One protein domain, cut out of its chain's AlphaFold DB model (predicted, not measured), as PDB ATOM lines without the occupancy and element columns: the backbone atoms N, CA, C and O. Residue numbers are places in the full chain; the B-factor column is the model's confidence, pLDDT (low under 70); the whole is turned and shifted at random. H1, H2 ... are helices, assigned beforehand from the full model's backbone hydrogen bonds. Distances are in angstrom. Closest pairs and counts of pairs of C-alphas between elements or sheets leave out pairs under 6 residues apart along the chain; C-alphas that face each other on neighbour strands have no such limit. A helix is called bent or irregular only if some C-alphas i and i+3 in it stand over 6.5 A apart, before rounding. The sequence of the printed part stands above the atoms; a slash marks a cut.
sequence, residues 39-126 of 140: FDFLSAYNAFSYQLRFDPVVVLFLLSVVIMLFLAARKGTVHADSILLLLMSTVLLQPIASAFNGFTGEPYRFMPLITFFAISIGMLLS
ATOM      1  N   PHE A  39     217.448  77.109 182.718       76.31
ATOM      2  CA  PHE A  39     216.612  77.233 183.907       76.31
ATOM      3  C   PHE A  39     217.494  77.134 185.158       76.31
ATOM      4  O   PHE A  39     217.927  76.047 185.535       76.31
ATOM      5  N   ASP A  40     217.778  78.278 185.774       83.25
ATOM      6  CA  ASP A  40     218.607  78.380 186.972       83.25
ATOM      7  C   ASP A  40     217.749  78.861 188.142       83.25
ATOM      8  O   ASP A  40     217.744  80.030 188.541       83.25
ATOM      9  N   PHE A  41     216.968  77.919 188.672       85.25
ATOM     10  CA  PHE A  41     216.130  78.142 189.844       85.25
ATOM     11  C   PHE A  41     216.946  78.605 191.050       85.25
ATOM     12  O   PHE A  41     216.480  79.446 191.813       85.25
ATOM     13  N   LEU A  42     218.154  78.069 191.231       89.25
ATOM     14  CA  LEU A  42     218.948  78.317 192.428       89.25
ATOM     15  C   LEU A  42     219.466  79.757 192.455       89.25
ATOM     16  O   LEU A  42     219.373  80.428 193.484       89.25
ATOM     17  N   SER A  43     219.924  80.265 191.311       87.06
ATOM     18  CA  SER A  43     220.293  81.674 191.157       87.06
ATOM     19  C   SER A  43     219.086  82.603 191.325       87.06
ATOM     20  O   SER A  43     219.158  83.588 192.067       87.06
ATOM     21  N   ALA A  44     217.935  82.254 190.737       84.94
ATOM     22  CA  ALA A  44     216.703  83.027 190.900       84.94
ATOM     23  C   ALA A  44     216.190  83.038 192.354       84.94
ATOM     24  O   ALA A  44     215.745  84.074 192.850       84.94
ATOM     25  N   TYR A  45     216.300  81.915 193.067       87.88
ATOM     26  CA  TYR A  45     215.980  81.801 194.489       87.88
ATOM     27  C   TYR A  45     216.932  82.624 195.365       87.88
ATOM     28  O   TYR A  45     216.493  83.286 196.308       87.88
ATOM     29  N   ASN A  46     218.224  82.646 195.032       89.25
ATOM     30  CA  ASN A  46     219.203  83.472 195.730       89.25
ATOM     31  C   ASN A  46     218.886  84.968 195.546       89.25
ATOM     32  O   ASN A  46     218.772  85.711 196.520       89.25
ATOM     33  N   ALA A  47     218.612  85.397 194.311       86.00
ATOM     34  CA  ALA A  47     218.190  86.765 194.014       86.00
ATOM     35  C   ALA A  47     216.878  87.154 194.724       86.00
ATOM     36  O   ALA A  47     216.745  88.283 195.201       86.00
ATOM     37  N   PHE A  48     215.919  86.231 194.828       86.25
ATOM     38  CA  PHE A  48     214.690  86.422 195.599       86.25
ATOM     39  C   PHE A  48     214.969  86.583 197.101       86.25
ATOM     40  O   PHE A  48     214.446  87.499 197.733       86.25
ATOM     41  N   SER A  49     215.849  85.753 197.661       87.94
ATOM     42  CA  SER A  49     216.250  85.824 199.071       87.94
ATOM     43  C   SER A  49     216.940  87.149 199.406       87.94
ATOM     44  O   SER A  49     216.658  87.743 200.446       87.94
ATOM     45  N   TYR A  50     217.783  87.665 198.503       88.56
ATOM     46  CA  TYR A  50     218.355  89.007 198.641       88.56
ATOM     47  C   TYR A  50     217.274  90.092 198.649       88.56
ATOM     48  O   TYR A  50     217.313  90.965 199.508       88.56
ATOM     49  N   GLN A  51     216.288  90.025 197.750       85.25
ATOM     50  CA  GLN A  51     215.185  90.993 197.723       85.25
ATOM     51  C   GLN A  51     214.369  90.974 199.020       85.25
ATOM     52  O   GLN A  51     214.102  92.035 199.575       85.25
ATOM     53  N   LEU A  52     214.038  89.789 199.543       87.06
ATOM     54  CA  LEU A  52     213.338  89.661 200.823       87.06
ATOM     55  C   LEU A  52     214.160  90.207 201.994       87.06
ATOM     56  O   LEU A  52     213.615  90.874 202.865       87.06
ATOM     57  N   ARG A  53     215.477  89.969 202.017       88.25
ATOM     58  CA  ARG A  53     216.360  90.468 203.083       88.25
ATOM     59  C   ARG A  53     216.340  91.994 203.196       88.25
ATOM     60  O   ARG A  53     216.454  92.513 204.303       88.25
ATOM     61  N   PHE A  54     216.236  92.697 202.071       88.44
ATOM     62  CA  PHE A  54     216.195  94.160 202.047       88.44
ATOM     63  C   PHE A  54     214.784  94.739 202.243       88.44
ATOM     64  O   PHE A  54     214.658  95.953 202.382       88.44
ATOM     65  N   ASP A  55     213.747  93.896 202.315       87.44
ATOM     66  CA  ASP A  55     212.362  94.300 202.574       87.44
ATOM     67  C   ASP A  55     211.836  93.688 203.891       87.44
ATOM     68  O   ASP A  55     211.110  92.685 203.900       87.44
ATOM     69  N   PRO A  56     212.203  94.274 205.046       88.25
ATOM     70  CA  PRO A  56     211.824  93.737 206.348       88.25
ATOM     71  C   PRO A  56     210.310  93.775 206.590       88.25
ATOM     72  O   PRO A  56     209.794  92.931 207.320       88.25
ATOM     73  N   VAL A  57     209.578  94.713 205.975       88.62
ATOM     74  CA  VAL A  57     208.117  94.808 206.122       88.62
ATOM     75  C   VAL A  57     207.451  93.602 205.474       88.62
ATOM     76  O   VAL A  57     206.616  92.951 206.104       88.62
ATOM     77  N   VAL A  58     207.860  93.248 204.253       87.56
ATOM     78  CA  VAL A  58     207.353  92.053 203.569       87.56
ATOM     79  C   VAL A  58     207.662  90.792 204.365       87.56
ATOM     80  O   VAL A  58     206.778  89.953 204.525       87.56
ATOM     81  N   VAL A  59     208.873  90.662 204.915       90.06
ATOM     82  CA  VAL A  59     209.243  89.497 205.736       90.06
ATOM     83  C   VAL A  59     208.388  89.402 207.002       90.06
ATOM     84  O   VAL A  59     207.918  88.314 207.334       90.06
ATOM     85  N   LEU A  60     208.129  90.523 207.684       91.12
ATOM     86  CA  LEU A  60     207.267  90.557 208.869       91.12
ATOM     87  C   LEU A  60     205.831  90.137 208.544       91.12
ATOM     88  O   LEU A  60     205.260  89.305 209.252       91.12
ATOM     89  N   PHE A  61     205.259  90.658 207.456       89.81
ATOM     90  CA  PHE A  61     203.925  90.261 207.008       89.81
ATOM     91  C   PHE A  61     203.888  88.795 206.588       89.81
ATOM     92  O   PHE A  61     202.997  88.066 207.015       89.81
ATOM     93  N   LEU A  62     204.868  88.331 205.813       90.69
ATOM     94  CA  LEU A  62     204.944  86.945 205.364       90.69
ATOM     95  C   LEU A  62     204.998  85.984 206.555       90.69
ATOM     96  O   LEU A  62     204.223  85.029 206.615       90.69
ATOM     97  N   LEU A  63     205.862  86.266 207.532       92.25
ATOM     98  CA  LEU A  63     205.989  85.455 208.736       92.25
ATOM     99  C   LEU A  63     204.691  85.470 209.551       92.25
ATOM    100  O   LEU A  63     204.214  84.417 209.974       92.25
ATOM    101  N   SER A  64     204.085  86.649 209.713       91.25
ATOM    102  CA  SER A  64     202.801  86.801 210.395       91.25
ATOM    103  C   SER A  64     201.704  85.958 209.736       91.25
ATOM    104  O   SER A  64     200.989  85.241 210.434       91.25
ATOM    105  N   VAL A  65     201.579  86.000 208.407       93.06
ATOM    106  CA  VAL A  65     200.582  85.225 207.646       93.06
ATOM    107  C   VAL A  65     200.783  83.726 207.846       93.06
ATOM    108  O   VAL A  65     199.826  83.018 208.162       93.06
ATOM    109  N   VAL A  66     202.023  83.245 207.721       93.00
ATOM    110  CA  VAL A  66     202.348  81.823 207.902       93.00
ATOM    111  C   VAL A  66     201.982  81.357 209.310       93.00
ATOM    112  O   VAL A  66     201.320  80.332 209.452       93.00
ATOM    113  N   ILE A  67     202.350  82.115 210.349       92.62
ATOM    114  CA  ILE A  67     202.041  81.759 211.743       92.62
ATOM    115  C   ILE A  67     200.528  81.736 211.971       92.62
ATOM    116  O   ILE A  67     200.003  80.763 212.511       92.62
ATOM    117  N   MET A  68     199.813  82.781 211.548       91.19
ATOM    118  CA  MET A  68     198.360  82.866 211.725       91.19
ATOM    119  C   MET A  68     197.636  81.708 211.043       91.19
ATOM    120  O   MET A  68     196.754  81.085 211.636       91.19
ATOM    121  N   LEU A  69     198.029  81.394 209.810       90.44
ATOM    122  CA  LEU A  69     197.395  80.351 209.021       90.44
ATOM    123  C   LEU A  69     197.753  78.950 209.525       90.44
ATOM    124  O   LEU A  69     196.890  78.079 209.565       90.44
ATOM    125  N   PHE A  70     198.984  78.750 209.996       90.38
ATOM    126  CA  PHE A  70     199.398  77.511 210.651       90.38
ATOM    127  C   PHE A  70     198.625  77.259 211.951       90.38
ATOM    128  O   PHE A  70     198.193  76.138 212.221       90.38
ATOM    129  N   LEU A  71     198.396  78.306 212.751       88.44
ATOM    130  CA  LEU A  71     197.554  78.210 213.943       88.44
ATOM    131  C   LEU A  71     196.092  77.914 213.583       88.44
ATOM    132  O   LEU A  71     195.452  77.137 214.289       88.44
ATOM    133  N   ALA A  72     195.567  78.497 212.503       86.69
ATOM    134  CA  ALA A  72     194.223  78.195 212.009       86.69
ATOM    135  C   ALA A  72     194.108  76.731 211.535       86.69
ATOM    136  O   ALA A  72     193.216  76.012 211.986       86.69
ATOM    137  N   ALA A  73     195.071  76.250 210.743       86.31
ATOM    138  CA  ALA A  73     195.171  74.857 210.301       86.31
ATOM    139  C   ALA A  73     195.155  73.875 211.480       86.31
ATOM    140  O   ALA A  73     194.347  72.947 211.514       86.31
ATOM    141  N   ARG A  74     195.953  74.143 212.522       85.00
ATOM    142  CA  ARG A  74     195.965  73.321 213.744       85.00
ATOM    143  C   ARG A  74     194.646  73.316 214.514       85.00
ATOM    144  O   ARG A  74     194.368  72.344 215.208       85.00
ATOM    145  N   LYS A  75     193.838  74.374 214.419       82.62
ATOM    146  CA  LYS A  75     192.508  74.447 215.050       82.62
ATOM    147  C   LYS A  75     191.432  73.686 214.265       82.62
ATOM    148  O   LYS A  75     190.267  73.733 214.655       82.62
ATOM    149  N   GLY A  76     191.794  73.009 213.172       76.00
ATOM    150  CA  GLY A  76     190.851  72.278 212.330       76.00
ATOM    151  C   GLY A  76     189.947  73.202 211.516       76.00
ATOM    152  O   GLY A  76     188.816  72.826 211.197       76.00
ATOM    153  N   THR A  77     190.400  74.427 211.211       77.69
ATOM    154  CA  THR A  77     189.607  75.319 210.363       77.69
ATOM    155  C   THR A  77     189.543  74.768 208.951       77.69
ATOM    156  O   THR A  77     190.581  74.515 208.331       77.69
ATOM    157  N   VAL A  78     188.331  74.628 208.423       73.06
ATOM    158  CA  VAL A  78     188.124  74.146 207.056       73.06
ATOM    159  C   VAL A  78     188.857  75.073 206.085       73.06
ATOM    160  O   VAL A  78     188.707  76.290 206.155       73.06
ATOM    161  N   HIS A  79     189.654  74.485 205.189       84.56
ATOM    162  CA  HIS A  79     190.419  75.154 204.126       84.56
ATOM    163  C   HIS A  79     191.717  75.881 204.521       84.56
ATOM    164  O   HIS A  79     192.395  76.381 203.622       84.56
ATOM    165  N   ALA A  80     192.137  75.903 205.793       87.00
ATOM    166  CA  ALA A  80     193.419  76.534 206.152       87.00
ATOM    167  C   ALA A  80     194.626  75.862 205.485       87.00
ATOM    168  O   ALA A  80     195.498  76.561 204.973       87.00
ATOM    169  N   ASP A  81     194.638  74.529 205.410       89.00
ATOM    170  CA  ASP A  81     195.715  73.778 204.750       89.00
ATOM    171  C   ASP A  81     195.819  74.116 203.258       89.00
ATOM    172  O   ASP A  81     196.911  74.303 202.721       89.00
ATOM    173  N   SER A  82     194.675  74.262 202.584       92.00
ATOM    174  CA  SER A  82     194.629  74.635 201.168       92.00
ATOM    175  C   SER A  82     195.140  76.057 200.935       92.00
ATOM    176  O   SER A  82     195.873  76.299 199.978       92.00
ATOM    177  N   ILE A  83     194.788  76.998 201.815       90.81
ATOM    178  CA  ILE A  83     195.259  78.386 201.725       90.81
ATOM    179  C   ILE A  83     196.762  78.450 202.024       90.81
ATOM    180  O   ILE A  83     197.473  79.216 201.377       90.81
ATOM    181  N   LEU A  84     197.274  77.618 202.938       90.62
ATOM    182  CA  LEU A  84     198.706  77.548 203.238       90.62
ATOM    183  C   LEU A  84     199.487  77.020 202.033       90.62
ATOM    184  O   LEU A  84     200.524  77.575 201.674       90.62
ATOM    185  N   LEU A  85     198.955  76.002 201.357       92.69
ATOM    186  CA  LEU A  85     199.527  75.490 200.116       92.69
ATOM    187  C   LEU A  85     199.506  76.540 198.992       92.69
ATOM    188  O   LEU A  85     200.482  76.672 198.255       92.69
ATOM    189  N   LEU A  86     198.434  77.332 198.890       92.00
ATOM    190  CA  LEU A  86     198.336  78.435 197.930       92.00
ATOM    191  C   LEU A  86     199.322  79.576 198.250       92.00
ATOM    192  O   LEU A  86     199.931  80.152 197.350       92.00
ATOM    193  N   LEU A  87     199.538  79.881 199.529       92.06
ATOM    194  CA  LEU A  87     200.564  80.830 199.960       92.06
ATOM    195  C   LEU A  87     201.959  80.348 199.533       92.06
ATOM    196  O   LEU A  87     202.725  81.102 198.942       92.06
ATOM    197  N   MET A  88     202.283  79.078 199.783       90.88
ATOM    198  CA  MET A  88     203.581  78.514 199.402       90.88
ATOM    199  C   MET A  88     203.807  78.575 197.890       90.88
ATOM    200  O   MET A  88     204.878  78.987 197.445       90.88
ATOM    201  N   SER A  89     202.798  78.220 197.089       89.25
ATOM    202  CA  SER A  89     202.927  78.262 195.632       89.25
ATOM    203  C   SER A  89     203.089  79.687 195.105       89.25
ATOM    204  O   SER A  89     203.930  79.902 194.238       89.25
ATOM    205  N   THR A  90     202.375  80.674 195.655       89.06
ATOM    206  CA  THR A  90     202.518  82.084 195.244       89.06
ATOM    207  C   THR A  90     203.890  82.669 195.580       89.06
ATOM    208  O   THR A  90     204.469  83.366 194.746       89.06
ATOM    209  N   VAL A  91     204.457  82.335 196.744       88.94
ATOM    210  CA  VAL A  91     205.815  82.755 197.134       88.94
ATOM    211  C   VAL A  91     206.871  82.101 196.239       88.94
ATOM    212  O   VAL A  91     207.794  82.771 195.781       88.94
ATOM    213  N   LEU A  92     206.719  80.808 195.933       87.81
ATOM    214  CA  LEU A  92     207.629  80.075 195.044       87.81
ATOM    215  C   LEU A  92     207.497  80.493 193.577       87.81
ATOM    216  O   LEU A  92     208.468  80.400 192.823       87.81
ATOM    217  N   LEU A  93     206.332  80.991 193.161       86.69
ATOM    218  CA  LEU A  93     206.102  81.428 191.787       86.69
ATOM    219  C   LEU A  93     207.055  82.560 191.388       86.69
ATOM    220  O   LEU A  93     207.410  82.666 190.221       86.69
ATOM    221  N   GLN A  94     207.510  83.377 192.339       82.69
ATOM    222  CA  GLN A  94     208.404  84.500 192.072       82.69
ATOM    223  C   GLN A  94     209.806  84.081 191.588       82.69
ATOM    224  O   GLN A  94     210.193  84.510 190.494       82.69
ATOM    225  N   PRO A  95     210.575  83.246 192.313       85.94
ATOM    226  CA  PRO A  95     211.840  82.726 191.800       85.94
ATOM    227  C   PRO A  95     211.639  81.834 190.568       85.94
ATOM    228  O   PRO A  95     212.441  81.915 189.640       85.94
ATOM    229  N   ILE A  96     210.548  81.059 190.493       85.69
ATOM    230  CA  ILE A  96     210.235  80.238 189.311       85.69
ATOM    231  C   ILE A  96     210.042  81.126 188.072       85.69
ATOM    232  O   ILE A  96     210.720  80.937 187.066       85.69
ATOM    233  N   ALA A  97     209.179  82.140 188.140       81.06
ATOM    234  CA  ALA A  97     208.917  83.056 187.031       81.06
ATOM    235  C   ALA A  97     210.162  83.866 186.631       81.06
ATOM    236  O   ALA A  97     210.394  84.103 185.442       81.06
ATOM    237  N   SER A  98     210.980  84.251 187.615       78.38
ATOM    238  CA  SER A  98     212.238  84.972 187.386       78.38
ATOM    239  C   SER A  98     213.278  84.097 186.680       78.38
ATOM    240  O   SER A  98     213.989  84.597 185.807       78.38
ATOM    241  N   ALA A  99     213.330  82.797 186.996       79.69
ATOM    242  CA  ALA A  99     214.204  81.832 186.328       79.69
ATOM    243  C   ALA A  99     213.841  81.635 184.847       79.69
ATOM    244  O   ALA A  99     214.734  81.441 184.027       79.69
ATOM    245  N   PHE A 100     212.553  81.721 184.492       73.88
ATOM    246  CA  PHE A 100     212.101  81.574 183.105       73.88
ATOM    247  C   PHE A 100     212.311  82.827 182.257       73.88
ATOM    248  O   PHE A 100     212.774  82.724 181.124       73.88
ATOM    249  N   ASN A 101     211.952  84.005 182.774       66.56
ATOM    250  CA  ASN A 101     211.812  85.188 181.922       66.56
ATOM    251  C   ASN A 101     212.784  86.330 182.261       66.56
ATOM    252  O   ASN A 101     212.797  87.337 181.560       66.56
ATOM    253  N   GLY A 102     213.585  86.227 183.329       60.81
ATOM    254  CA  GLY A 102     214.478  87.313 183.759       60.81
ATOM    255  C   GLY A 102     213.758  88.614 184.145       60.81
ATOM    256  O   GLY A 102     214.413  89.640 184.326       60.81
ATOM    257  N   PHE A 103     212.426  88.588 184.269       55.31
ATOM    258  CA  PHE A 103     211.616  89.735 184.666       55.31
ATOM    259  C   PHE A 103     211.903  90.075 186.124       55.31
ATOM    260  O   PHE A 103     211.602  89.306 187.035       55.31
ATOM    261  N   THR A 104     212.475  91.254 186.340       54.66
ATOM    262  CA  THR A 104     212.730  91.807 187.665       54.66
ATOM    263  C   THR A 104     211.737  92.932 187.941       54.66
ATOM    264  O   THR A 104     211.964  94.087 187.615       54.66
ATOM    265  N   GLY A 105     210.635  92.578 188.599       58.53
ATOM    266  CA  GLY A 105     210.048  93.447 189.615       58.53
ATOM    267  C   GLY A 105     209.094  94.543 189.156       58.53
ATOM    268  O   GLY A 105     209.450  95.714 189.132       58.53
ATOM    269  N   GLU A 106     207.825  94.181 188.991       62.06
ATOM    270  CA  GLU A 106     206.744  95.165 188.954       62.06
ATOM    271  C   GLU A 106     206.194  95.463 190.374       62.06
ATOM    272  O   GLU A 106     206.273  94.607 191.272       62.06
ATOM    273  N   PRO A 107     205.678  96.684 190.625       60.34
ATOM    274  CA  PRO A 107     205.308  97.170 191.964       60.34
ATOM    275  C   PRO A 107     204.144  96.421 192.641       60.34
ATOM    276  O   PRO A 107     204.001  96.484 193.857       60.34
ATOM    277  N   TYR A 108     203.336  95.660 191.902       65.06
ATOM    278  CA  TYR A 108     202.128  94.983 192.407       65.06
ATOM    279  C   TYR A 108     202.351  93.572 192.979       65.06
ATOM    280  O   TYR A 108     201.405  92.918 193.419       65.06
ATOM    281  N   ARG A 109     203.598  93.094 193.031       74.69
ATOM    282  CA  ARG A 109     203.956  91.732 193.473       74.69
ATOM    283  C   ARG A 109     203.520  91.367 194.902       74.69
ATOM    284  O   ARG A 109     203.378  90.189 195.204       74.69
ATOM    285  N   PHE A 110     203.297  92.357 195.768       74.00
ATOM    286  CA  PHE A 110     202.916  92.147 197.170       74.00
ATOM    287  C   PHE A 110     201.410  92.285 197.429       74.00
ATOM    288  O   PHE A 110     200.962  92.042 198.548       74.00
ATOM    289  N   MET A 111     200.611  92.600 196.403       81.94
ATOM    290  CA  MET A 111     199.147  92.612 196.514       81.94
ATOM    291  C   MET A 111     198.578  91.278 197.032       81.94
ATOM    292  O   MET A 111     197.737  91.316 197.930       81.94
ATOM    293  N   PRO A 112     199.054  90.095 196.579       84.31
ATOM    294  CA  PRO A 112     198.580  88.823 197.123       84.31
ATOM    295  C   PRO A 112     198.849  88.676 198.625       84.31
ATOM    296  O   PRO A 112     198.031  88.109 199.339       84.31
ATOM    297  N   LEU A 113     199.963  89.221 199.118       86.94
ATOM    298  CA  LEU A 113     200.389  89.122 200.515       86.94
ATOM    299  C   LEU A 113     199.400  89.824 201.458       86.94
ATOM    300  O   LEU A 113     199.045  89.277 202.500       86.94
ATOM    301  N   ILE A 114     198.887  90.987 201.043       86.94
ATOM    302  CA  ILE A 114     197.840  91.727 201.764       86.94
ATOM    303  C   ILE A 114     196.534  90.923 201.778       86.94
ATOM    304  O   ILE A 114     195.888  90.801 202.821       86.94
ATOM    305  N   THR A 115     196.165  90.324 200.643       88.19
ATOM    306  CA  THR A 115     194.969  89.477 200.536       88.19
ATOM    307  C   THR A 115     195.063  88.261 201.456       88.19
ATOM    308  O   THR A 115     194.130  87.992 202.213       88.19
ATOM    309  N   PHE A 116     196.196  87.552 201.462       90.06
ATOM    310  CA  PHE A 116     196.409  86.414 202.359       90.06
ATOM    311  C   PHE A 116     196.405  86.826 203.827       90.06
ATOM    312  O   PHE A 116     195.827  86.118 204.643       90.06
ATOM    313  N   PHE A 117     196.961  87.988 204.164       90.25
ATOM    314  CA  PHE A 117     196.900  88.526 205.519       90.25
ATOM    315  C   PHE A 117     195.470  88.780 205.994       90.25
ATOM    316  O   PHE A 117     195.098  88.336 207.082       90.25
ATOM    317  N   ALA A 118     194.639  89.409 205.161       90.50
ATOM    318  CA  ALA A 118     193.226  89.601 205.470       90.50
ATOM    319  C   ALA A 118     192.491  88.260 205.651       90.50
ATOM    320  O   ALA A 118     191.722  88.107 206.601       90.50
ATOM    321  N   ILE A 119     192.768  87.271 204.789       89.56
ATOM    322  CA  ILE A 119     192.202  85.919 204.897       89.56
ATOM    323  C   ILE A 119     192.626  85.263 206.217       89.56
ATOM    324  O   ILE A 119     191.769  84.792 206.960       89.56
ATOM    325  N   SER A 120     193.917  85.268 206.553       86.44
ATOM    326  CA  SER A 120     194.437  84.643 207.775       86.44
ATOM    327  C   SER A 120     193.856  85.261 209.046       86.44
ATOM    328  O   SER A 120     193.456  84.527 209.951       86.44
ATOM    329  N   ILE A 121     193.745  86.592 209.110       89.12
ATOM    330  CA  ILE A 121     193.085  87.277 210.232       89.12
ATOM    331  C   ILE A 121     191.603  86.912 210.280       89.12
ATOM    332  O   ILE A 121     191.100  86.538 211.339       89.12
ATOM    333  N   GLY A 122     190.907  86.972 209.143       86.81
ATOM    334  CA  GLY A 122     189.493  86.612 209.053       86.81
ATOM    335  C   GLY A 122     189.226  85.189 209.543       86.81
ATOM    336  O   GLY A 122     188.264  84.959 210.271       86.81
ATOM    337  N   MET A 123     190.115  84.247 209.228       84.31
ATOM    338  CA  MET A 123     190.025  82.866 209.704       84.31
ATOM    339  C   MET A 123     190.271  82.737 211.208       84.31
ATOM    340  O   MET A 123     189.563  81.978 211.864       84.31
ATOM    341  N   LEU A 124     191.224  83.487 211.772       82.19
ATOM    342  CA  LEU A 124     191.477  83.477 213.215       82.19
ATOM    343  C   LEU A 124     190.335  84.091 214.030       82.19
ATOM    344  O   LEU A 124     190.071  83.628 215.141       82.19
ATOM    345  N   LEU A 125     189.677  85.122 213.496       83.81
ATOM    346  CA  LEU A 125     188.550  85.797 214.147       83.81
ATOM    347  C   LEU A 125     187.208  85.094 213.888       83.81
ATOM    348  O   LEU A 125     186.221  85.385 214.568       83.81
ATOM    349  N   SER A 126     187.142  84.173 212.924       77.88
ATOM    350  CA  SER A 126     185.896  83.502 212.574       77.88
ATOM    351  C   SER A 126     185.486  82.481 213.636       77.88
ATOM    352  O   SER A 126     186.127  81.453 213.838       77.88
TER     353      SER A 126
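AT A GLANCE: This is residues 39 to 126 of the 140 residues of an uncharacterized protein of Thaumarchaeota archaeon (UniProt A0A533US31). Picture the longest helix, H3, side by side with H2 and H4 in a loosely packed up-and-down bundle, each helix running against the one before it, with H1 crossing H3 near one end. The 88 printed residues hold four named helices, H1 to H4 in chain order, and no named strand: an all-helix domain. It is elongated, spanning 41 by 24 by 18 A, and only just compact, close to loose, with a radius of gyration of the C-alphas of 14.1 A.

HOW THE PARTS SIT: Start at H3, residues 80 to 101, which has a kink of 31 degrees near residue 95. There H1, residues 41 to 54, touches its residues 94 to 99, closest at the C-alphas of Ala 44 and Pro 95, 5.0 A; at 71 degrees they are only just about perpendicular. The hub is H2, residues 56 to 74, which forms a helical hairpin with H3: the closest C-alphas, of Ala 73 and Ala 80, are 4.8 A apart, and the tilt of 36 degrees is only just steep. H2 touches H1 only at the corner, and only just, with 3 pairs of C-alphas within 8 A, the closest those of Leu 52 and Val 59, 6.4 A. H4, residues 107 to 125, touches H2 at Leu 69 and Ser 120, closest C-alphas 5.4 A, the same way at a shallow tilt of 34 degrees, only just short of steep. H3 and H4 are close but not clearly touching, and H1 and H4 are apart. In H1 and H2 every O i to N i+4 pair is within hydrogen-bond range; H3 has 16 of 18, H4 12 of 15.

IN THESE COORDINATES: Find C-alpha 80 at (193.419, 76.534, 206.152); from there H3 runs 31.6 A. H2 is 26.9 A long and H1 20.1 A. H4, 30.0 A, ends at C-alpha 125, (188.550, 85.797, 214.147); it is irregular, C-alphas 107 and 110 being 7.6 A apart.

THE WHOLE: The farthest C-alphas, of Phe 39 and Ser 126, are 42.5 A apart. The printed part has no cut, and its three links are tight. Look for pLDDT under 70 at residues 101 to 108.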